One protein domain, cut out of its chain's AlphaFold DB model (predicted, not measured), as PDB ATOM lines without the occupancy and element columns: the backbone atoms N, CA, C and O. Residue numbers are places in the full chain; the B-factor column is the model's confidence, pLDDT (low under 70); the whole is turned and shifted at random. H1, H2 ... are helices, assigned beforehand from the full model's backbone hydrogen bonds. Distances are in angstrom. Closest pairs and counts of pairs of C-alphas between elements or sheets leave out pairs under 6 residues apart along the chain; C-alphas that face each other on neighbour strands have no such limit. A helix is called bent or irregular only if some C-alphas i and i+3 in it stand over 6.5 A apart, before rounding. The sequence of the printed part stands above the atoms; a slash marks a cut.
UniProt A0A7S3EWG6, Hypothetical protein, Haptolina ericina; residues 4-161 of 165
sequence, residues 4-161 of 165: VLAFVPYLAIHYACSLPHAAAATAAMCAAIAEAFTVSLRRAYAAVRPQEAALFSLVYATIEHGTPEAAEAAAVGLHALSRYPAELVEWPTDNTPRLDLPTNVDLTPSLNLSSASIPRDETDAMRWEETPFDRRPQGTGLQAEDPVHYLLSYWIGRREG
ATOM      1  N   VAL A   4     -17.573  15.778  -5.393       62.25
ATOM      2  CA  VAL A   4     -16.463  14.858  -5.746       62.25
ATOM      3  C   VAL A   4     -15.130  15.492  -5.383       62.25
ATOM      4  O   VAL A   4     -14.258  14.851  -4.795       62.25
ATOM      5  N   LEU A   5     -15.000  16.783  -5.706       66.38
ATOM      6  CA  LEU A   5     -13.829  17.588  -5.387       66.38
ATOM      7  C   LEU A   5     -13.679  17.823  -3.879       66.38
ATOM      8  O   LEU A   5     -12.619  18.263  -3.455       66.38
ATOM      9  N   ALA A   6     -14.681  17.506  -3.055       72.62
ATOM     10  CA  ALA A   6     -14.539  17.576  -1.608       72.62
ATOM     11  C   ALA A   6     -13.876  16.311  -1.036       72.62
ATOM     12  O   ALA A   6     -12.965  16.429  -0.219       72.62
ATOM     13  N   PHE A   7     -14.288  15.109  -1.465       88.00
ATOM     14  CA  PHE A   7     -13.833  13.852  -0.844       88.00
ATOM     15  C   PHE A   7     -12.707  13.122  -1.574       88.00
ATOM     16  O   PHE A   7     -11.830  12.548  -0.925       88.00
ATOM     17  N   VAL A   8     -12.670  13.173  -2.907       89.00
ATOM     18  CA  VAL A   8     -11.597  12.525  -3.675       89.00
ATOM     19  C   VAL A   8     -10.216  13.113  -3.345       89.00
ATOM     20  O   VAL A   8      -9.268  12.333  -3.234       89.00
ATOM     21  N   PRO A   9     -10.054  14.429  -3.090       92.94
ATOM     22  CA  PRO A   9      -8.763  14.956  -2.651       92.94
ATOM     23  C   PRO A   9      -8.293  14.427  -1.296       92.94
ATOM     24  O   PRO A   9      -7.095  14.186  -1.153       92.94
ATOM     25  N   TYR A  10      -9.189  14.181  -0.327       95.06
ATOM     26  CA  TYR A  10      -8.785  13.546   0.936       95.06
ATOM     27  C   TYR A  10      -8.185  12.163   0.679       95.06
ATOM     28  O   TYR A  10      -7.113  11.852   1.193       95.06
ATOM     29  N   LEU A  11      -8.839  11.371  -0.172       94.19
ATOM     30  CA  LEU A  11      -8.367  10.042  -0.547       94.19
ATOM     31  C   LEU A  11      -7.018  10.099  -1.287       94.19
ATOM     32  O   LEU A  11      -6.106   9.326  -0.993       94.19
ATOM     33  N   ALA A  12      -6.868  11.037  -2.225       93.94
ATOM     34  CA  ALA A  12      -5.629  11.224  -2.976       93.94
ATOM     35  C   ALA A  12      -4.455  11.619  -2.065       93.94
ATOM     36  O   ALA A  12      -3.375  11.036  -2.169       93.94
ATOM     37  N   ILE A  13      -4.672  12.568  -1.147       94.12
ATOM     38  CA  ILE A  13      -3.668  12.991  -0.163       94.12
ATOM     39  C   ILE A  13      -3.319  11.831   0.772       94.12
ATOM     40  O   ILE A  13      -2.137  11.574   0.987       94.12
ATOM     41  N   HIS A  14      -4.316  11.095   1.274       95.06
ATOM     42  CA  HIS A  14      -4.094   9.932   2.133       95.06
ATOM     43  C   HIS A  14      -3.159   8.912   1.471       95.06
ATOM     44  O   HIS A  14      -2.161   8.506   2.072       95.06
ATOM     45  N   TYR A  15      -3.411   8.552   0.209       93.75
ATOM     46  CA  TYR A  15      -2.529   7.624  -0.494       93.75
ATOM     47  C   TYR A  15      -1.154   8.216  -0.777       93.75
ATOM     48  O   TYR A  15      -0.163   7.521  -0.574       93.75
ATOM     49  N   ALA A  16      -1.067   9.484  -1.189       92.94
ATOM     50  CA  ALA A  16       0.214  10.146  -1.428       92.94
ATOM     51  C   ALA A  16       1.097  10.168  -0.166       92.94
ATOM     52  O   ALA A  16       2.297   9.909  -0.250       92.94
ATOM     53  N   CYS A  17       0.496  10.413   1.000       93.25
ATOM     54  CA  CYS A  17       1.180  10.410   2.292       93.25
ATOM     55  C   CYS A  17       1.510   9.009   2.822       93.25
ATOM     56  O   CYS A  17       2.359   8.883   3.701       93.25
ATOM     57  N   SER A  18       0.889   7.965   2.271       89.94
ATOM     58  CA  SER A  18       1.126   6.567   2.653       89.94
ATOM     59  C   SER A  18       2.164   5.863   1.768       89.94
ATOM     60  O   SER A  18       2.466   4.689   1.982       89.94
ATOM     61  N   LEU A  19       2.719   6.542   0.753       89.31
ATOM     62  CA  LEU A  19       3.695   5.939  -0.156       89.31
ATOM     63  C   LEU A  19       5.047   5.703   0.551       89.31
ATOM     64  O   LEU A  19       5.672   6.662   1.007       89.31
ATOM     65  N   PRO A  20       5.582   4.464   0.552       80.81
ATOM     66  CA  PRO A  20       6.808   4.113   1.281       80.81
ATOM     67  C   PRO A  20       8.087   4.782   0.745       80.81
ATOM     68  O   PRO A  20       9.112   4.774   1.418       80.81
ATOM     69  N   HIS A  21       8.032   5.377  -0.449       82.94
ATOM     70  CA  HIS A  21       9.155   6.074  -1.091       82.94
ATOM     71  C   HIS A  21       8.781   7.505  -1.492       82.94
ATOM     72  O   HIS A  21       9.252   8.018  -2.509       82.94
ATOM     73  N   ALA A  22       7.888   8.139  -0.730       82.19
ATOM     74  CA  ALA A  22       7.561   9.539  -0.938       82.19
ATOM     75  C   ALA A  22       8.839  10.396  -0.871       82.19
ATOM     76  O   ALA A  22       9.696  10.199  -0.006       82.19
ATOM     77  N   ALA A  23       8.977  11.354  -1.790       86.69
ATOM     78  CA  ALA A  23      10.087  12.299  -1.753       86.69
ATOM     79  C   ALA A  23      10.112  13.026  -0.396       86.69
ATOM     80  O   ALA A  23       9.059  13.285   0.188       86.69
ATOM     81  N   ALA A  24      11.295  13.417   0.086       87.88
ATOM     82  CA  ALA A  24      11.434  14.090   1.385       87.88
ATOM     83  C   ALA A  24      10.521  15.327   1.519       87.88
ATOM     84  O   ALA A  24       9.952  15.569   2.581       87.88
ATOM     85  N   ALA A  25      10.315  16.060   0.419       88.12
ATOM     86  CA  ALA A  25       9.382  17.183   0.360       88.12
ATOM     87  C   ALA A  25       7.918  16.762   0.605       88.12
ATOM     88  O   ALA A  25       7.197  17.444   1.327       88.12
ATOM     89  N   THR A  26       7.485  15.624   0.052       90.94
ATOM     90  CA  THR A  26       6.140  15.072   0.262       90.94
ATOM     91  C   THR A  26       5.955  14.619   1.707       90.94
ATOM     92  O   THR A  26       4.953  14.971   2.319       90.94
ATOM     93  N   ALA A  27       6.930  13.912   2.286       90.00
ATOM     94  CA  ALA A  27       6.869  13.493   3.687       90.00
ATOM     95  C   ALA A  27       6.789  14.697   4.645       90.00
ATOM     96  O   ALA A  27       5.962  14.709   5.557       90.00
ATOM     97  N   ALA A  28       7.593  15.740   4.402       93.06
ATOM     98  CA  ALA A  28       7.555  16.976   5.181       93.06
ATOM     99  C   ALA A  28       6.201  17.697   5.062       93.06
ATOM    100  O   ALA A  28       5.648  18.129   6.071       93.06
ATOM    101  N   MET A  29       5.640  17.781   3.851       94.81
ATOM    102  CA  MET A  29       4.300  18.328   3.623       94.81
ATOM    103  C   MET A  29       3.235  17.532   4.388       94.81
ATOM    104  O   MET A  29       2.431  18.129   5.096       94.81
ATOM    105  N   CYS A  30       3.243  16.201   4.278       95.19
ATOM    106  CA  CYS A  30       2.282  15.329   4.953       95.19
ATOM    107  C   CYS A  30       2.327  15.499   6.474       95.19
ATOM    108  O   CYS A  30       1.280  15.654   7.101       95.19
ATOM    109  N   ALA A  31       3.526  15.552   7.060       94.19
ATOM    110  CA  ALA A  31       3.692  15.823   8.485       94.19
ATOM    111  C   ALA A  31       3.160  17.214   8.875       94.19
ATOM    112  O   ALA A  31       2.493  17.348   9.896       94.19
ATOM    113  N   ALA A  32       3.407  18.235   8.047       96.75
ATOM    114  CA  ALA A  32       2.978  19.605   8.319       96.75
ATOM    115  C   ALA A  32       1.450  19.794   8.291       96.75
ATOM    116  O   ALA A  32       0.943  20.678   8.977       96.75
ATOM    117  N   ILE A  33       0.715  18.988   7.515       96.19
ATOM    118  CA  ILE A  33      -0.747  19.120   7.375       96.19
ATOM    119  C   ILE A  33      -1.552  18.072   8.152       96.19
ATOM    120  O   ILE A  33      -2.775  18.172   8.167       96.19
ATOM    121  N   ALA A  34      -0.914  17.077   8.776       95.00
ATOM    122  CA  ALA A  34      -1.587  15.889   9.316       95.00
ATOM    123  C   ALA A  34      -2.753  16.207  10.275       95.00
ATOM    124  O   ALA A  34      -3.842  15.638  10.154       95.00
ATOM    125  N   GLU A  35      -2.555  17.153  11.198       96.19
ATOM    126  CA  GLU A  35      -3.596  17.564  12.147       96.19
ATOM    127  C   GLU A  35      -4.761  18.263  11.434       96.19
ATOM    128  O   GLU A  35      -5.918  17.857  11.569       96.19
ATOM    129  N   ALA A  36      -4.458  19.277  10.617       96.69
ATOM    130  CA  ALA A  36      -5.463  20.031   9.872       96.69
ATOM    131  C   ALA A  36      -6.254  19.137   8.905       96.69
ATOM    132  O   ALA A  36      -7.465  19.300   8.759       96.69
ATOM    133  N   PHE A  37      -5.582  18.169   8.282       96.06
ATOM    134  CA  PHE A  37      -6.186  17.165   7.417       96.06
ATOM    135  C   PHE A  37      -7.229  16.336   8.174       96.06
ATOM    136  O   PHE A  37      -8.380  16.268   7.742       96.06
ATOM    137  N   THR A  38      -6.858  15.794   9.336       95.44
ATOM    138  CA  THR A  38      -7.741  14.969  10.178       95.44
ATOM    139  C   THR A  38      -8.963  15.763  10.649       95.44
ATOM    140  O   THR A  38     -10.106  15.322  10.510       95.44
ATOM    141  N   VAL A  39      -8.748  16.982  11.157       96.69
ATOM    142  CA  VAL A  39      -9.835  17.866  11.611       96.69
ATOM    143  C   VAL A  39     -10.774  18.217  10.457       96.69
ATOM    144  O   VAL A  39     -11.998  18.171  10.610       96.69
ATOM    145  N   SER A  40     -10.219  18.547   9.290       96.12
ATOM    146  CA  SER A  40     -11.009  18.914   8.119       96.12
ATOM    147  C   SER A  40     -11.831  17.739   7.589       96.12
ATOM    148  O   SER A  40     -13.015  17.924   7.306       96.12
ATOM    149  N   LEU A  41     -11.245  16.537   7.520       96.12
ATOM    150  CA  LEU A  41     -11.932  15.315   7.100       96.12
ATOM    151  C   LEU A  41     -13.115  14.998   8.018       96.12
ATOM    152  O   LEU A  41     -14.232  14.823   7.535       96.12
ATOM    153  N   ARG A  42     -12.899  14.974   9.338       96.38
ATOM    154  CA  ARG A  42     -13.960  14.673  10.315       96.38
ATOM    155  C   ARG A  42     -15.100  15.678  10.252       96.38
ATOM    156  O   ARG A  42     -16.264  15.286  10.250       96.38
ATOM    157  N   ARG A  43     -14.780  16.970  10.132       95.94
ATOM    158  CA  ARG A  43     -15.787  18.024   9.952       95.94
ATOM    159  C   ARG A  43     -16.565  17.842   8.647       95.94
ATOM    160  O   ARG A  43     -17.786  17.965   8.652       95.94
ATOM    161  N   ALA A  44     -15.870  17.573   7.541       94.56
ATOM    162  CA  ALA A  44     -16.503  17.366   6.244       94.56
ATOM    163  C   ALA A  44     -17.428  16.143   6.271       94.56
ATOM    164  O   ALA A  44     -18.571  16.239   5.832       94.56
ATOM    165  N   TYR A  45     -16.973  15.025   6.846       95.25
ATOM    166  CA  TYR A  45     -17.788  13.820   6.974       95.25
ATOM    167  C   TYR A  45     -18.996  14.037   7.876       95.25
ATOM    168  O   TYR A  45     -20.098  13.674   7.487       95.25
ATOM    169  N   ALA A  46     -18.843  14.710   9.018       95.19
ATOM    170  CA  ALA A  46     -19.969  15.027   9.893       95.19
ATOM    171  C   ALA A  46     -21.092  15.797   9.170       95.19
ATOM    172  O   ALA A  46     -22.265  15.549   9.439       95.19
ATOM    173  N   ALA A  47     -20.747  16.684   8.230       92.12
ATOM    174  CA  ALA A  47     -21.725  17.448   7.458       92.12
ATOM    175  C   ALA A  47     -22.491  16.600   6.425       92.12
ATOM    176  O   ALA A  47     -23.664  16.863   6.171       92.12
ATOM    177  N   VAL A  48     -21.846  15.591   5.828       92.12
ATOM    178  CA  VAL A  48     -22.453  14.752   4.774       92.12
ATOM    179  C   VAL A  48     -22.930  13.389   5.269       92.12
ATOM    180  O   VAL A  48     -23.660  12.712   4.553       92.12
ATOM    181  N   ARG A  49     -22.568  12.985   6.493       94.00
ATOM    182  CA  ARG A  49     -22.960  11.707   7.107       94.00
ATOM    183  C   ARG A  49     -24.468  11.438   7.023       94.00
ATOM    184  O   ARG A  49     -24.808  10.315   6.663       94.00
ATOM    185  N   PRO A  50     -25.372  12.414   7.260       93.06
ATOM    186  CA  PRO A  50     -26.810  12.167   7.160       93.06
ATOM    187  C   PRO A  50     -27.298  11.780   5.760       93.06
ATOM    188  O   PRO A  50     -28.417  11.309   5.638       93.06
ATOM    189  N   GLN A  51     -26.506  12.004   4.703       92.19
ATOM    190  CA  GLN A  51     -26.869  11.646   3.324       92.19
ATOM    191  C   GLN A  51     -26.632  10.165   3.009       92.19
ATOM    192  O   GLN A  51     -26.990   9.709   1.923       92.19
ATOM    193  N   GLU A  52     -25.940   9.445   3.900       93.69
ATOM    194  CA  GLU A  52     -25.627   8.019   3.755       93.69
ATOM    195  C   GLU A  52     -25.022   7.666   2.382       93.69
ATOM    196  O   GLU A  52     -25.235   6.592   1.831       93.69
ATOM    197  N   ALA A  53     -24.254   8.584   1.789       92.19
ATOM    198  CA  ALA A  53     -23.638   8.359   0.489       92.19
ATOM    199  C   ALA A  53     -22.484   7.351   0.614       92.19
ATOM    200  O   ALA A  53     -21.571   7.528   1.435       92.19
ATOM    201  N   ALA A  54     -22.501   6.318  -0.236       94.12
ATOM    202  CA  ALA A  54     -21.508   5.246  -0.221       94.12
ATOM    203  C   ALA A  54     -20.077   5.783  -0.375       94.12
ATOM    204  O   ALA A  54     -19.212   5.464   0.440       94.12
ATOM    205  N   LEU A  55     -19.842   6.665  -1.354       93.75
ATOM    206  CA  LEU A  55     -18.517   7.225  -1.624       93.75
ATOM    207  C   LEU A  55     -17.917   7.910  -0.389       93.75
ATOM    208  O   LEU A  55     -16.801   7.591   0.012       93.75
ATOM    209  N   PHE A  56     -18.647   8.847   0.220       94.50
ATOM    210  CA  PHE A  56     -18.120   9.638   1.337       94.50
ATOM    211  C   PHE A  56     -17.854   8.772   2.566       94.50
ATOM    212  O   PHE A  56     -16.824   8.932   3.219       94.50
ATOM    213  N   SER A  57     -18.746   7.820   2.840       95.56
ATOM    214  CA  SER A  57     -18.618   6.921   3.986       95.56
ATOM    215  C   SER A  57     -17.450   5.948   3.821       95.56
ATOM    216  O   SER A  57     -16.670   5.771   4.752       95.56
ATOM    217  N   LEU A  58     -17.251   5.392   2.620       96.25
ATOM    218  CA  LEU A  58     -16.120   4.502   2.341       96.25
ATOM    219  C   LEU A  58     -14.782   5.252   2.294       96.25
ATOM    220  O   LEU A  58     -13.787   4.738   2.801       96.25
ATOM    221  N   VAL A  59     -14.738   6.479   1.761       96.06
ATOM    222  CA  VAL A  59     -13.531   7.325   1.820       96.06
ATOM    223  C   VAL A  59     -13.162   7.640   3.269       96.06
ATOM    224  O   VAL A  59     -12.005   7.477   3.649       96.06
ATOM    225  N   TYR A  60     -14.131   8.050   4.091       97.06
ATOM    226  CA  TYR A  60     -13.889   8.320   5.507       97.06
ATOM    227  C   TYR A  60     -13.388   7.071   6.243       97.06
ATOM    228  O   TYR A  60     -12.363   7.131   6.921       97.06
ATOM    229  N   ALA A  61     -14.055   5.929   6.047       97.50
ATOM    230  CA  ALA A  61     -13.671   4.658   6.654       97.50
ATOM    231  C   ALA A  61     -12.259   4.202   6.255       97.50
ATOM    232  O   ALA A  61     -11.535   3.653   7.083       97.50
ATOM    233  N   THR A  62     -11.862   4.459   5.006       96.94
ATOM    234  CA  THR A  62     -10.512   4.167   4.501       96.94
ATOM    235  C   THR A  62      -9.460   4.978   5.253       96.94
ATOM    236  O   THR A  62      -8.458   4.442   5.714       96.94
ATOM    237  N   ILE A  63      -9.688   6.285   5.391       96.88
ATOM    238  CA  ILE A  63      -8.675   7.203   5.920       96.88
ATOM    239  C   ILE A  63      -8.560   7.106   7.447       96.88
ATOM    240  O   ILE A  63      -7.452   7.118   7.976       96.88
ATOM    241  N   GLU A  64      -9.684   6.980   8.156       97.12
ATOM    242  CA  GLU A  64      -9.745   6.867   9.623       97.12
ATOM    243  C   GLU A  64      -9.734   5.400  10.100       97.12
ATOM    244  O   GLU A  64     -10.191   5.095  11.208       97.12
ATOM    245  N   HIS A  65      -9.256   4.476   9.259       95.69
ATOM    246  CA  HIS A  65      -9.273   3.035   9.506       95.69
ATOM    247  C   HIS A  65      -8.788   2.664  10.919       95.69
ATOM    248  O   HIS A  65      -7.785   3.173  11.422       95.69
ATOM    249  N   GLY A  66      -9.485   1.716  11.553       95.12
ATOM    250  CA  GLY A  66      -9.182   1.239  12.906       95.12
ATOM    251  C   GLY A  66      -9.872   2.020  14.029       95.12
ATOM    252  O   GLY A  66      -9.744   1.640  15.192       95.12
ATOM    253  N   THR A  67     -10.629   3.072  13.706       96.69
ATOM    254  CA  THR A  67     -11.496   3.776  14.665       96.69
ATOM    255  C   THR A  67     -12.917   3.185  14.689       96.69
ATOM    256  O   THR A  67     -13.375   2.646  13.675       96.69
ATOM    257  N   PRO A  68     -13.654   3.284  15.815       97.00
ATOM    258  CA  PRO A  68     -15.070   2.909  15.867       97.00
ATOM    259  C   PRO A  68     -15.925   3.661  14.839       97.00
ATOM    260  O   PRO A  68     -16.779   3.066  14.183       97.00
ATOM    261  N   GLU A  69     -15.657   4.952  14.650       96.44
ATOM    262  CA  GLU A  69     -16.359   5.805  13.693       96.44
ATOM    263  C   GLU A  69     -16.112   5.360  12.245       96.44
ATOM    264  O   GLU A  69     -17.027   5.401  11.426       96.44
ATOM    265  N   ALA A  70     -14.900   4.900  11.916       96.94
ATOM    266  CA  ALA A  70     -14.608   4.335  10.600       96.94
ATOM    267  C   ALA A  70     -15.347   3.015  10.354       96.94
ATOM    268  O   ALA A  70     -15.826   2.789   9.245       96.94
ATOM    269  N   ALA A  71     -15.481   2.157  11.371       97.19
ATOM    270  CA  ALA A  71     -16.250   0.918  11.250       97.19
ATOM    271  C   ALA A  71     -17.744   1.196  11.010       97.19
ATOM    272  O   ALA A  71     -18.368   0.547  10.170       97.19
ATOM    273  N   GLU A  72     -18.305   2.195  11.697       97.56
ATOM    274  CA  GLU A  72     -19.678   2.648  11.458       97.56
ATOM    275  C   GLU A  72     -19.841   3.216  10.041       97.56
ATOM    276  O   GLU A  72     -20.747   2.815   9.310       97.56
ATOM    277  N   ALA A  73     -18.930   4.097   9.617       97.62
ATOM    278  CA  ALA A  73     -18.940   4.658   8.271       97.62
ATOM    279  C   ALA A  73     -18.819   3.570   7.191       97.62
ATOM    280  O   ALA A  73     -19.516   3.625   6.179       97.62
ATOM    281  N   ALA A  74     -17.992   2.543   7.410       97.62
ATOM    282  CA  ALA A  74     -17.908   1.400   6.508       97.62
ATOM    283  C   ALA A  74     -19.258   0.679   6.405       97.62
ATOM    284  O   ALA A  74     -19.731   0.438   5.298       97.62
ATOM    285  N   ALA A  75     -19.914   0.392   7.533       97.19
ATOM    286  CA  ALA A  75     -21.220  -0.265   7.540       97.19
ATOM    287  C   ALA A  75     -22.289   0.553   6.793       97.19
ATOM    288  O   ALA A  75     -22.996  -0.001   5.951       97.19
ATOM    289  N   VAL A  76     -22.356   1.867   7.035       96.38
ATOM    290  CA  VAL A  76     -23.259   2.787   6.318       96.38
ATOM    291  C   VAL A  76     -22.960   2.782   4.820       96.38
ATOM    292  O   VAL A  76     -23.861   2.602   4.005       96.38
ATOM    293  N   GLY A  77     -21.687   2.927   4.442       95.31
ATOM    294  CA  GLY A  77     -21.283   2.978   3.041       95.31
ATOM    295  C   GLY A  77     -21.577   1.683   2.284       95.31
ATOM    296  O   GLY A  77     -22.055   1.727   1.152       95.31
ATOM    297  N   LEU A  78     -21.343   0.532   2.917       96.00
ATOM    298  CA  LEU A  78     -21.650  -0.784   2.357       96.00
ATOM    299  C   LEU A  78     -23.159  -1.018   2.244       96.00
ATOM    300  O   LEU A  78     -23.618  -1.549   1.233       96.00
ATOM    301  N   HIS A  79     -23.934  -0.595   3.247       95.31
ATOM    302  CA  HIS A  79     -25.390  -0.665   3.192       95.31
ATOM    303  C   HIS A  79     -25.935   0.172   2.030       95.31
ATOM    304  O   HIS A  79     -26.660  -0.358   1.187       95.31
ATOM    305  N   ALA A  80     -25.505   1.428   1.913       93.50
ATOM    306  CA  ALA A  80     -25.890   2.308   0.816       93.50
ATOM    307  C   ALA A  80     -25.497   1.741  -0.556       93.50
ATOM    308  O   ALA A  80     -26.293   1.773  -1.491       93.50
ATOM    309  N   LEU A  81     -24.297   1.162  -0.676       93.56
ATOM    310  CA  LEU A  81     -23.839   0.533  -1.915       93.56
ATOM    311  C   LEU A  81     -24.684  -0.695  -2.296       93.56
ATOM    312  O   LEU A  81     -24.961  -0.902  -3.472       93.56
ATOM    313  N   SER A  82     -25.123  -1.490  -1.312       93.44
ATOM    314  CA  SER A  82     -25.998  -2.655  -1.540       93.44
ATOM    315  C   SER A  82     -27.409  -2.283  -2.005       93.44
ATOM    316  O   SER A  82     -28.118  -3.113  -2.568       93.44
ATOM    317  N   ARG A  83     -27.799  -1.030  -1.766       93.00
ATOM    318  CA  ARG A  83     -29.089  -0.431  -2.109       93.00
ATOM    319  C   ARG A  83     -28.992   0.459  -3.349       93.00
ATOM    320  O   ARG A  83     -29.882   1.258  -3.602       93.00
ATOM    321  N   TYR A  84     -27.901   0.363  -4.104       90.88
ATOM    322  CA  TYR A  84     -27.762   1.106  -5.347       90.88
ATOM    323  C   TYR A  84     -28.586   0.424  -6.455       90.88
ATOM    324  O   TYR A  84     -28.469  -0.796  -6.621       90.88
ATOM    325  N   PRO A  85     -29.413   1.161  -7.218       89.25
ATOM    326  CA  PRO A  85     -30.246   0.560  -8.251       89.25
ATOM    327  C   PRO A  85     -29.391  -0.037  -9.377       89.25
ATOM    328  O   PRO A  85     -28.406   0.550  -9.823       89.25
ATOM    329  N   ALA A  86     -29.771  -1.229  -9.843       88.12
ATOM    330  CA  ALA A  86     -29.098  -1.887 -10.966       88.12
ATOM    331  C   ALA A  86     -29.416  -1.215 -12.313       88.12
ATOM    332  O   ALA A  86     -28.630  -1.304 -13.258       88.12
ATOM    333  N   GLU A  87     -30.576  -0.568 -12.405       89.12
ATOM    334  CA  GLU A  87     -30.967   0.237 -13.552       89.12
ATOM    335  C   GLU A  87     -30.492   1.676 -13.360       89.12
ATOM    336  O   GLU A  87     -30.649   2.248 -12.287       89.12
ATOM    337  N   LEU A  88     -29.903   2.247 -14.410       91.06
ATOM    338  CA  LEU A  88     -29.358   3.606 -14.382       91.06
ATOM    339  C   LEU A  88     -30.357   4.658 -14.872       91.06
ATOM    340  O   LEU A  88     -29.987   5.813 -15.025       91.06
ATOM    341  N   VAL A  89     -31.594   4.263 -15.177       91.25
ATOM    342  CA  VAL A  89     -32.644   5.186 -15.619       91.25
ATOM    343  C   VAL A  89     -33.154   5.980 -14.420       91.25
ATOM    344  O   VAL A  89     -33.541   5.404 -13.405       91.25
ATOM    345  N   GLU A  90     -33.215   7.300 -14.564       89.38
ATOM    346  CA  GLU A  90     -33.766   8.209 -13.555       89.38
ATOM    347  C   GLU A  90     -35.298   8.147 -13.566       89.38
ATOM    348  O   GLU A  90     -35.979   8.941 -14.228       89.38
ATOM    349  N   TRP A  91     -35.867   7.161 -12.877       90.00
ATOM    350  CA  TRP A  91     -37.314   6.975 -12.822       90.00
ATOM    351  C   TRP A  91     -38.017   8.067 -11.993       90.00
ATOM    352  O   TRP A  91     -37.537   8.432 -10.916       90.00
ATOM    353  N   PRO A  92     -39.198   8.554 -12.429       89.88
ATOM    354  CA  PRO A  92     -40.033   9.414 -11.598       89.88
ATOM    355  C   PRO A  92     -40.436   8.667 -10.328       89.88
ATOM    356  O   PRO A  92     -41.039   7.594 -10.402       89.88
ATOM    357  N   THR A  93     -40.154   9.256  -9.167       89.62
ATOM    358  CA  THR A  93     -40.492   8.662  -7.870       89.62
ATOM    359  C   THR A  93     -41.277   9.658  -7.015       89.62
ATOM    360  O   THR A  93     -40.960  10.843  -6.968       89.62
ATOM    361  N   ASP A  94     -42.327   9.193  -6.331       91.50
ATOM    362  CA  ASP A  94     -43.102  10.007  -5.385       91.50
ATOM    363  C   ASP A  94     -43.138   9.333  -4.009       91.50
ATOM    364  O   ASP A  94     -43.902   8.399  -3.759       91.50
ATOM    365  N   ASN A  95     -42.304   9.840  -3.105       92.44
ATOM    366  CA  ASN A  95     -42.206   9.434  -1.706       92.44
ATOM    367  C   ASN A  95     -43.039  10.331  -0.766       92.44
ATOM    368  O   ASN A  95     -43.014  10.142   0.453       92.44
ATOM    369  N   THR A  96     -43.811  11.296  -1.279       90.31
ATOM    370  CA  THR A  96     -44.684  12.141  -0.444       90.31
ATOM    371  C   THR A  96     -45.766  11.388   0.349       90.31
ATOM    372  O   THR A  96     -46.070  11.841   1.457       90.31
ATOM    373  N   PRO A  97     -46.330  10.244  -0.102       91.25
ATOM    374  CA  PRO A  97     -47.319   9.514   0.695       91.25
ATOM    375  C   PRO A  97     -46.703   8.622   1.787       91.25
ATOM    376  O   PRO A  97     -47.442   8.054   2.591       91.25
ATOM    377  N   ARG A  98     -45.371   8.479   1.839       92.06
ATOM    378  CA  ARG A  98     -44.692   7.640   2.835       92.06
ATOM    379  C   ARG A  98     -44.827   8.216   4.238       92.06
ATOM    380  O   ARG A  98     -44.413   9.348   4.480       92.06
ATOM    381  N   LEU A  99     -45.393   7.423   5.146       90.62
ATOM    382  CA  LEU A  99     -45.621   7.791   6.550       90.62
ATOM    383  C   LEU A  99     -44.390   7.561   7.432       90.62
ATOM    384  O   LEU A  99     -44.288   8.144   8.506       90.62
ATOM    385  N   ASP A 100     -43.479   6.699   6.984       93.25
ATOM    386  CA  ASP A 100     -42.226   6.365   7.657       93.25
ATOM    387  C   ASP A 100     -41.144   7.438   7.470       93.25
ATOM    388  O   ASP A 100     -40.209   7.501   8.262       93.25
ATOM    389  N   LEU A 101     -41.289   8.310   6.465       91.12
ATOM    390  CA  LEU A 101     -40.357   9.403   6.211       91.12
ATOM    391  C   LEU A 101     -40.738  10.646   7.028       91.12
ATOM    392  O   LEU A 101     -41.742  11.299   6.717       91.12
ATOM    393  N   PRO A 102     -39.944  11.030   8.044       88.69
ATOM    394  CA  PRO A 102     -40.207  12.238   8.812       88.69
ATOM    395  C   PRO A 102     -40.014  13.472   7.929       88.69
ATOM    396  O   PRO A 102     -39.038  13.556   7.184       88.69
ATOM    397  N   THR A 103     -40.922  14.444   8.014       86.44
ATOM    398  CA  THR A 103     -40.772  15.736   7.328       86.44
ATOM    399  C   THR A 103     -39.721  16.584   8.037       86.44
ATOM    400  O   THR A 103     -39.758  16.730   9.259       86.44
ATOM    401  N   ASN A 104     -38.818  17.195   7.274       84.88
ATOM    402  CA  ASN A 104     -37.898  18.188   7.804       84.88
ATOM    403  C   ASN A 104     -38.646  19.506   8.069       84.88
ATOM    404  O   ASN A 104     -39.089  20.170   7.134       84.88
ATOM    405  N   VAL A 105     -38.812  19.860   9.347       82.25
ATOM    406  CA  VAL A 105     -39.541  21.067   9.785       82.25
ATOM    407  C   VAL A 105     -38.649  22.299   9.945       82.25
ATOM    408  O   VAL A 105     -39.168  23.407  10.047       82.25
ATOM    409  N   ASP A 106     -37.326  22.114   9.956       81.56
ATOM    410  CA  ASP A 106     -36.349  23.197  10.121       81.56
ATOM    411  C   ASP A 106     -36.088  23.941   8.802       81.56
ATOM    412  O   ASP A 106     -35.597  25.072   8.791       81.56
ATOM    413  N   LEU A 107     -36.424  23.309   7.676       76.12
ATOM    414  CA  LEU A 107     -36.328  23.874   6.336       76.12
ATOM    415  C   LEU A 107     -37.702  24.292   5.814       76.12
ATOM    416  O   LEU A 107     -38.745  23.866   6.309       76.12
ATOM    417  N   THR A 108     -37.707  25.140   4.784       71.81
ATOM    418  CA  THR A 108     -38.944  25.631   4.176       71.81
ATOM    419  C   THR A 108     -39.839  24.451   3.764       71.81
ATOM    420  O   THR A 108     -39.414  23.648   2.929       71.81
ATOM    421  N   PRO A 109     -41.093  24.361   4.258       63.56
ATOM    422  CA  PRO A 109     -41.982  23.229   3.975       63.56
ATOM    423  C   PRO A 109     -42.230  22.970   2.484       63.56
ATOM    424  O   PRO A 109     -42.515  21.844   2.090       63.56
ATOM    425  N   SER A 110     -42.082  23.992   1.633       68.19
ATOM    426  CA  SER A 110     -42.209  23.873   0.176       68.19
ATOM    427  C   SER A 110     -41.140  22.994  -0.479       68.19
ATOM    428  O   SER A 110     -41.307  22.627  -1.636       68.19
ATOM    429  N   LEU A 111     -40.046  22.684   0.223       76.31
ATOM    430  CA  LEU A 111     -38.966  21.843  -0.295       76.31
ATOM    431  C   LEU A 111     -39.277  20.341  -0.189       76.31
ATOM    432  O   LEU A 111     -38.520  19.551  -0.730       76.31
ATOM    433  N   ASN A 112     -40.366  19.940   0.490       82.56
ATOM    434  CA  ASN A 112     -40.791  18.538   0.643       82.56
ATOM    435  C   ASN A 112     -39.663  17.575   1.065       82.56
ATOM    436  O   ASN A 112     -39.639  16.418   0.653       82.56
ATOM    437  N   LEU A 113     -38.739  18.037   1.908       89.50
ATOM    438  CA  LEU A 113     -37.594  17.237   2.332       89.50
ATOM    439  C   LEU A 113     -37.949  16.337   3.517       89.50
ATOM    440  O   LEU A 113     -38.682  16.734   4.430       89.50
ATOM    441  N   SER A 114     -37.386  15.135   3.528       91.69
ATOM    442  CA  SER A 114     -37.308  14.297   4.713       91.69
ATOM    443  C   SER A 114     -36.141  14.728   5.607       91.69
ATOM    444  O   SER A 114     -35.146  15.273   5.132       91.69
ATOM    445  N   SER A 115     -36.252  14.519   6.918       90.56
ATOM    446  CA  SER A 115     -35.109  14.659   7.831       90.56
ATOM    447  C   SER A 115     -34.230  13.404   7.896       90.56
ATOM    448  O   SER A 115     -33.164  13.452   8.507       90.56
ATOM    449  N   ALA A 116     -34.649  12.305   7.259       92.00
ATOM    450  CA  ALA A 116     -33.873  11.079   7.101       92.00
ATOM    451  C   ALA A 116     -33.530  10.850   5.622       92.00
ATOM    452  O   ALA A 116     -34.295  11.237   4.738       92.00
ATOM    453  N   SER A 117     -32.379  10.227   5.360       93.25
ATOM    454  CA  SER A 117     -31.975   9.845   4.004       93.25
ATOM    455  C   SER A 117     -32.955   8.824   3.427       93.25
ATOM    456  O   SER A 117     -33.311   7.858   4.103       93.25
ATOM    457  N   ILE A 118     -33.379   9.018   2.182       93.88
ATOM    458  CA  ILE A 118     -34.137   8.023   1.425       93.88
ATOM    459  C   ILE A 118     -33.126   7.111   0.707       93.88
ATOM    460  O   ILE A 118     -32.190   7.623   0.081       93.88
ATOM    461  N   PRO A 119     -33.277   5.772   0.779       92.00
ATOM    462  CA  PRO A 119     -32.406   4.834   0.074       92.00
ATOM    463  C   PRO A 119     -32.308   5.130  -1.426       92.00
ATOM    464  O   PRO A 119     -33.292   5.515  -2.051       92.00
ATOM    465  N   ARG A 120     -31.122   4.920  -2.012       88.44
ATOM    466  CA  ARG A 120     -30.810   5.291  -3.408       88.44
ATOM    467  C   ARG A 120     -31.642   4.538  -4.450       88.44
ATOM    468  O   ARG A 120     -31.864   5.063  -5.528       88.44
ATOM    469  N   ASP A 121     -32.123   3.342  -4.130       90.88
ATOM    470  CA  ASP A 121     -33.055   2.563  -4.952       90.88
ATOM    471  C   ASP A 121     -34.525   2.999  -4.819       90.88
ATOM    472  O   ASP A 121     -35.397   2.453  -5.490       90.88
ATOM    473  N   GLU A 122     -34.807   3.980  -3.962       91.44
ATOM    474  CA  GLU A 122     -36.137   4.545  -3.716       91.44
ATOM    475  C   GLU A 122     -36.193   6.043  -4.075       91.44
ATOM    476  O   GLU A 122     -37.113   6.746  -3.663       91.44
ATOM    477  N   THR A 123     -35.214   6.559  -4.820       89.12
ATOM    478  CA  THR A 123     -35.123   7.959  -5.262       89.12
ATOM    479  C   THR A 123     -34.473   8.042  -6.647       89.12
ATOM    480  O   THR A 123     -33.872   7.075  -7.106       89.12
ATOM    481  N   ASP A 124     -34.585   9.190  -7.318       86.00
ATOM    482  CA  ASP A 124     -33.816   9.484  -8.538       86.00
ATOM    483  C   ASP A 124     -32.400  10.001  -8.235       86.00
ATOM    484  O   ASP A 124     -31.603  10.165  -9.152       86.00
ATOM    485  N   ALA A 125     -32.090  10.249  -6.957       85.06
ATOM    486  CA  ALA A 125     -30.819  10.782  -6.499       85.06
ATOM    487  C   ALA A 125     -29.721   9.707  -6.570       85.06
ATOM    488  O   ALA A 125     -29.288   9.176  -5.545       85.06
ATOM    489  N   MET A 126     -29.289   9.352  -7.773       82.44
ATOM    490  CA  MET A 126     -28.276   8.335  -8.036       82.44
ATOM    491  C   MET A 126     -26.875   8.820  -7.647       82.44
ATOM    492  O   MET A 126     -26.057   8.052  -7.131       82.44
ATOM    493  N   ARG A 127     -26.588  10.111  -7.826       84.88
ATOM    494  CA  ARG A 127     -25.258  10.661  -7.560       84.88
ATOM    495  C   ARG A 127     -25.031  10.922  -6.078       84.88
ATOM    496  O   ARG A 127     -25.928  11.319  -5.337       84.88
ATOM    497  N   TRP A 128     -23.778  10.804  -5.636       82.25
ATOM    498  CA  TRP A 128     -23.396  11.126  -4.252       82.25
ATOM    499  C   TRP A 128     -23.635  12.606  -3.885       82.25
ATOM    500  O   TRP A 128     -23.673  12.925  -2.701       82.25
ATOM    501  N   GLU A 129     -23.763  13.523  -4.857       79.88
ATOM    502  CA  GLU A 129     -24.101  14.932  -4.595       79.88
ATOM    503  C   GLU A 129     -25.597  15.226  -4.547       79.88
ATOM    504  O   GLU A 129     -25.986  16.294  -4.075       79.88
ATOM    505  N   GLU A 130     -26.418  14.325  -5.073       86.94
ATOM    506  CA  GLU A 130     -27.850  14.544  -5.144       86.94
ATOM    507  C   GLU A 130     -28.462  14.307  -3.776       86.94
ATOM    508  O   GLU A 130     -28.082  13.387  -3.039       86.94
ATOM    509  N   THR A 131     -29.410  15.175  -3.439       87.81
ATOM    510  CA  THR A 131     -30.062  15.176  -2.137       87.81
ATOM    511  C   THR A 131     -30.930  13.924  -1.984       87.81
ATOM    512  O   THR A 131     -31.964  13.819  -2.640       87.81
ATOM    513  N   PRO A 132     -30.593  12.992  -1.074       90.69
ATOM    514  CA  PRO A 132     -31.432  11.822  -0.821       90.69
ATOM    515  C   PRO A 132     -32.645  12.164   0.054       90.69
ATOM    516  O   PRO A 132     -33.370  11.280   0.479       90.69
ATOM    517  N   PHE A 133     -32.849  13.436   0.392       92.81
ATOM    518  CA  PHE A 133     -33.928  13.867   1.274       92.81
ATOM    519  C   PHE A 133     -35.191  14.264   0.509       92.81
ATOM    520  O   PHE A 133     -36.230  14.456   1.135       92.81
ATOM    521  N   ASP A 134     -35.126  14.443  -0.813       90.62
ATOM    522  CA  ASP A 134     -36.282  14.901  -1.586       90.62
ATOM    523  C   ASP A 134     -37.359  13.814  -1.653       90.62
ATOM    524  O   ASP A 134     -37.122  12.698  -2.115       90.62
ATOM    525  N   ARG A 135     -38.564  14.133  -1.168       88.88
ATOM    526  CA  ARG A 135     -39.701  13.207  -1.201       88.88
ATOM    527  C   ARG A 135     -40.444  13.244  -2.533       88.88
ATOM    528  O   ARG A 135     -41.295  12.387  -2.753       88.88
ATOM    529  N   ARG A 136     -40.173  14.209  -3.410       85.50
ATOM    530  CA  ARG A 136     -40.710  14.247  -4.775       85.50
ATOM    531  C   ARG A 136     -39.600  14.572  -5.781       85.50
ATOM    532  O   ARG A 136     -39.614  15.654  -6.373       85.50
ATOM    533  N   PRO A 137     -38.675  13.624  -5.972       78.88
ATOM    534  CA  PRO A 137     -37.655  13.720  -7.004       78.88
ATOM    535  C   PRO A 137     -38.235  13.956  -8.414       78.88
ATOM    536  O   PRO A 137     -39.404  13.661  -8.684       78.88
ATOM    537  N   GLN A 138     -37.428  14.520  -9.315       79.81
ATOM    538  CA  GLN A 138     -37.855  15.033 -10.628       79.81
ATOM    539  C   GLN A 138     -37.489  14.121 -11.812       79.81
ATOM    540  O   GLN A 138     -37.606  14.548 -12.963       79.81
ATOM    541  N   GLY A 139     -37.088  12.876 -11.550       83.62
ATOM    542  CA  GLY A 139     -36.775  11.873 -12.562       83.62
ATOM    543  C   GLY A 139     -37.844  11.790 -13.652       83.62
ATOM    544  O   GLY A 139     -39.047  11.867 -13.393       83.62
ATOM    545  N   THR A 140     -37.411  11.663 -14.904       87.56
ATOM    546  CA  THR A 140     -38.309  11.710 -16.074       87.56
ATOM    547  C   THR A 140     -38.478  10.357 -16.760       87.56
ATOM    548  O   THR A 140     -39.369  10.201 -17.594       87.56
ATOM    549  N   GLY A 141     -37.620   9.383 -16.448       90.81
ATOM    550  CA  GLY A 141     -37.502   8.112 -17.164       90.81
ATOM    551  C   GLY A 141     -36.903   8.240 -18.571       90.81
ATOM    552  O   GLY A 141     -36.881   7.266 -19.318       90.81
ATOM    553  N   LEU A 142     -36.446   9.435 -18.963       92.31
ATOM    554  CA  LEU A 142     -35.884   9.721 -20.291       92.31
ATOM    555  C   LEU A 142     -34.363   9.908 -20.269       92.31
ATOM    556  O   LEU A 142     -33.750  10.100 -21.321       92.31
ATOM    557  N   GLN A 143     -33.768   9.877 -19.080       89.31
ATOM    558  CA  GLN A 143     -32.338  10.024 -18.862       89.31
ATOM    559  C   GLN A 143     -31.800   8.794 -18.145       89.31
ATOM    560  O   GLN A 143     -32.520   8.121 -17.404       89.31
ATOM    561  N   ALA A 144     -30.538   8.496 -18.427       89.88
ATOM    562  CA  ALA A 144     -29.792   7.468 -17.740       89.88
ATOM    563  C   ALA A 144     -28.483   8.061 -17.230       89.88
ATOM    564  O   ALA A 144     -27.819   8.825 -17.938       89.88
ATOM    565  N   GLU A 145     -28.132   7.671 -16.019       88.88
ATOM    566  CA  GLU A 145     -26.951   8.114 -15.309       88.88
ATOM    567  C   GLU A 145     -25.733   7.251 -15.673       88.88
ATOM    568  O   GLU A 145     -25.855   6.122 -16.161       88.88
ATOM    569  N   ASP A 146     -24.526   7.769 -15.449       89.50
ATOM    570  CA  ASP A 146     -23.317   6.966 -15.577       89.50
ATOM    571  C   ASP A 146     -23.086   6.089 -14.322       89.50
ATOM    572  O   ASP A 146     -23.499   6.428 -13.210       89.50
ATOM    573  N   PRO A 147     -22.418   4.927 -14.446       89.94
ATOM    574  CA  PRO A 147     -22.241   4.015 -13.319       89.94
ATOM    575  C   PRO A 147     -21.108   4.425 -12.363       89.94
ATOM    576  O   PRO A 147     -20.774   3.646 -11.465       89.94
ATOM    577  N   VAL A 148     -20.454   5.585 -12.538       88.19
ATOM    578  CA  VAL A 148     -19.246   5.942 -11.767       88.19
ATOM    579  C   VAL A 148     -19.544   6.006 -10.269       88.19
ATOM    580  O   VAL A 148     -18.701   5.597  -9.469       88.19
ATOM    581  N   HIS A 149     -20.749   6.428  -9.887       83.56
ATOM    582  CA  HIS A 149     -21.214   6.516  -8.494       83.56
ATOM    583  C   HIS A 149     -21.140   5.189  -7.746       83.56
ATOM    584  O   HIS A 149     -20.590   5.111  -6.637       83.56
ATOM    585  N   TYR A 150     -21.600   4.128  -8.403       91.50
ATOM    586  CA  TYR A 150     -21.465   2.766  -7.910       91.50
ATOM    587  C   TYR A 150     -20.018   2.278  -8.021       91.50
ATOM    588  O   TYR A 150     -19.435   1.823  -7.036       91.50
ATOM    589  N   LEU A 151     -19.414   2.389  -9.209       93.88
ATOM    590  CA  LEU A 151     -18.122   1.771  -9.510       93.88
ATOM    591  C   LEU A 151     -16.991   2.313  -8.636       93.88
ATOM    592  O   LEU A 151     -16.186   1.530  -8.138       93.88
ATOM    593  N   LEU A 152     -16.916   3.628  -8.430       92.50
ATOM    594  CA  LEU A 152     -15.865   4.230  -7.612       92.50
ATOM    595  C   LEU A 152     -15.954   3.742  -6.161       92.50
ATOM    596  O   LEU A 152     -14.956   3.299  -5.595       92.50
ATOM    597  N   SER A 153     -17.159   3.765  -5.591       93.56
ATOM    598  CA  SER A 153     -17.436   3.285  -4.234       93.56
ATOM    599  C   SER A 153     -17.121   1.792  -4.094       93.56
ATOM    600  O   SER A 153     -16.424   1.383  -3.165       93.56
ATOM    601  N   TYR A 154     -17.562   0.983  -5.061       95.62
ATOM    602  CA  TYR A 154     -17.289  -0.449  -5.125       95.62
ATOM    603  C   TYR A 154     -15.788  -0.744  -5.159       95.62
ATOM    604  O   TYR A 154     -15.296  -1.543  -4.363       95.62
ATOM    605  N   TRP A 155     -15.031  -0.079  -6.034       95.88
ATOM    606  CA  TRP A 155     -13.595  -0.328  -6.155       95.88
ATOM    607  C   TRP A 155     -12.799   0.143  -4.940       95.88
ATOM    608  O   TRP A 155     -11.840  -0.533  -4.572       95.88
ATOM    609  N   ILE A 156     -13.208   1.230  -4.276       94.94
ATOM    610  CA  ILE A 156     -12.645   1.619  -2.973       94.94
ATOM    611  C   ILE A 156     -12.904   0.506  -1.953       94.94
ATOM    612  O   ILE A 156     -11.957  -0.019  -1.373       94.94
ATOM    613  N   GLY A 157     -14.159   0.071  -1.796       95.62
ATOM    614  CA  GLY A 157     -14.512  -0.986  -0.847       95.62
ATOM    615  C   GLY A 157     -13.772  -2.304  -1.106       95.62
ATOM    616  O   GLY A 157     -13.305  -2.948  -0.169       95.62
ATOM    617  N   ARG A 158     -13.606  -2.695  -2.376       96.06
ATOM    618  CA  ARG A 158     -12.843  -3.890  -2.772       96.06
ATOM    619  C   ARG A 158     -11.354  -3.755  -2.476       96.06
ATOM    620  O   ARG A 158     -10.759  -4.693  -1.954       96.06
ATOM    621  N   ARG A 159     -10.747  -2.621  -2.834       94.94
ATOM    622  CA  ARG A 159      -9.313  -2.371  -2.638       94.94
ATOM    623  C   ARG A 159      -8.943  -2.402  -1.156       94.94
ATOM    624  O   ARG A 159      -7.940  -3.011  -0.801       94.94
ATOM    625  N   GLU A 160      -9.764  -1.776  -0.322       94.25
ATOM    626  CA  GLU A 160      -9.516  -1.635   1.114       94.25
ATOM    627  C   GLU A 160      -9.972  -2.859   1.927       94.25
ATOM    628  O   GLU A 160      -9.895  -2.862   3.152       94.25
ATOM    629  N   GLY A 161     -10.455  -3.919   1.264       94.69
ATOM    630  CA  GLY A 161     -10.891  -5.154   1.923       94.69
ATOM    631  C   GLY A 161     -12.188  -5.021   2.730       94.69
ATOM    632  O   GLY A 161     -12.480  -5.881   3.556       94.69
TER     633      GLY A 161
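AT A GLANCE: This is residues 4 to 161 of the 165 residues of the protein "Hypothetical protein" of Haptolina ericina (UniProt A0A7S3EWG6). The long bent helix H2 leads from one end into the middle, where H1, H2b, H4 and H5 surround H3; loops within residues 83 to 147 form the other end. The printed part has 158 residues with five named helices: all helix. It is only just compact, close to loose, with a radius of gyration of the C-alphas of 17.7 A, spanning 58 by 33 by 24 A.

IN THESE COORDINATES: H2, assigned as one helix by its hydrogen bonds, is bent, C-alphas 32 and 35 being 7.9 A apart. Its arms are H2a, residues 24 to 32, and H2b, 35 to 51, itself irregular, C-alphas 47 and 50 being 7.3 A apart. H1 is residues 4 to 17, from (-16.463, 14.858, -5.746); H3 54 to 63; H4 68 to 82; H5 148 to 159, to (-9.313, -2.371, -2.638).

HOW THE PARTS SIT: H1, H2b and H3 make an up-and-down bundle, each running against the one before. The hub, H3, touches H4, the closest C-alphas being 54 and 77, 4.0 A. In H2a, H3 and H4 every O i to N i+4 pair is within hydrogen-bond range.

THE WHOLE: The printed part has no cut, and link H4 to H5 is long.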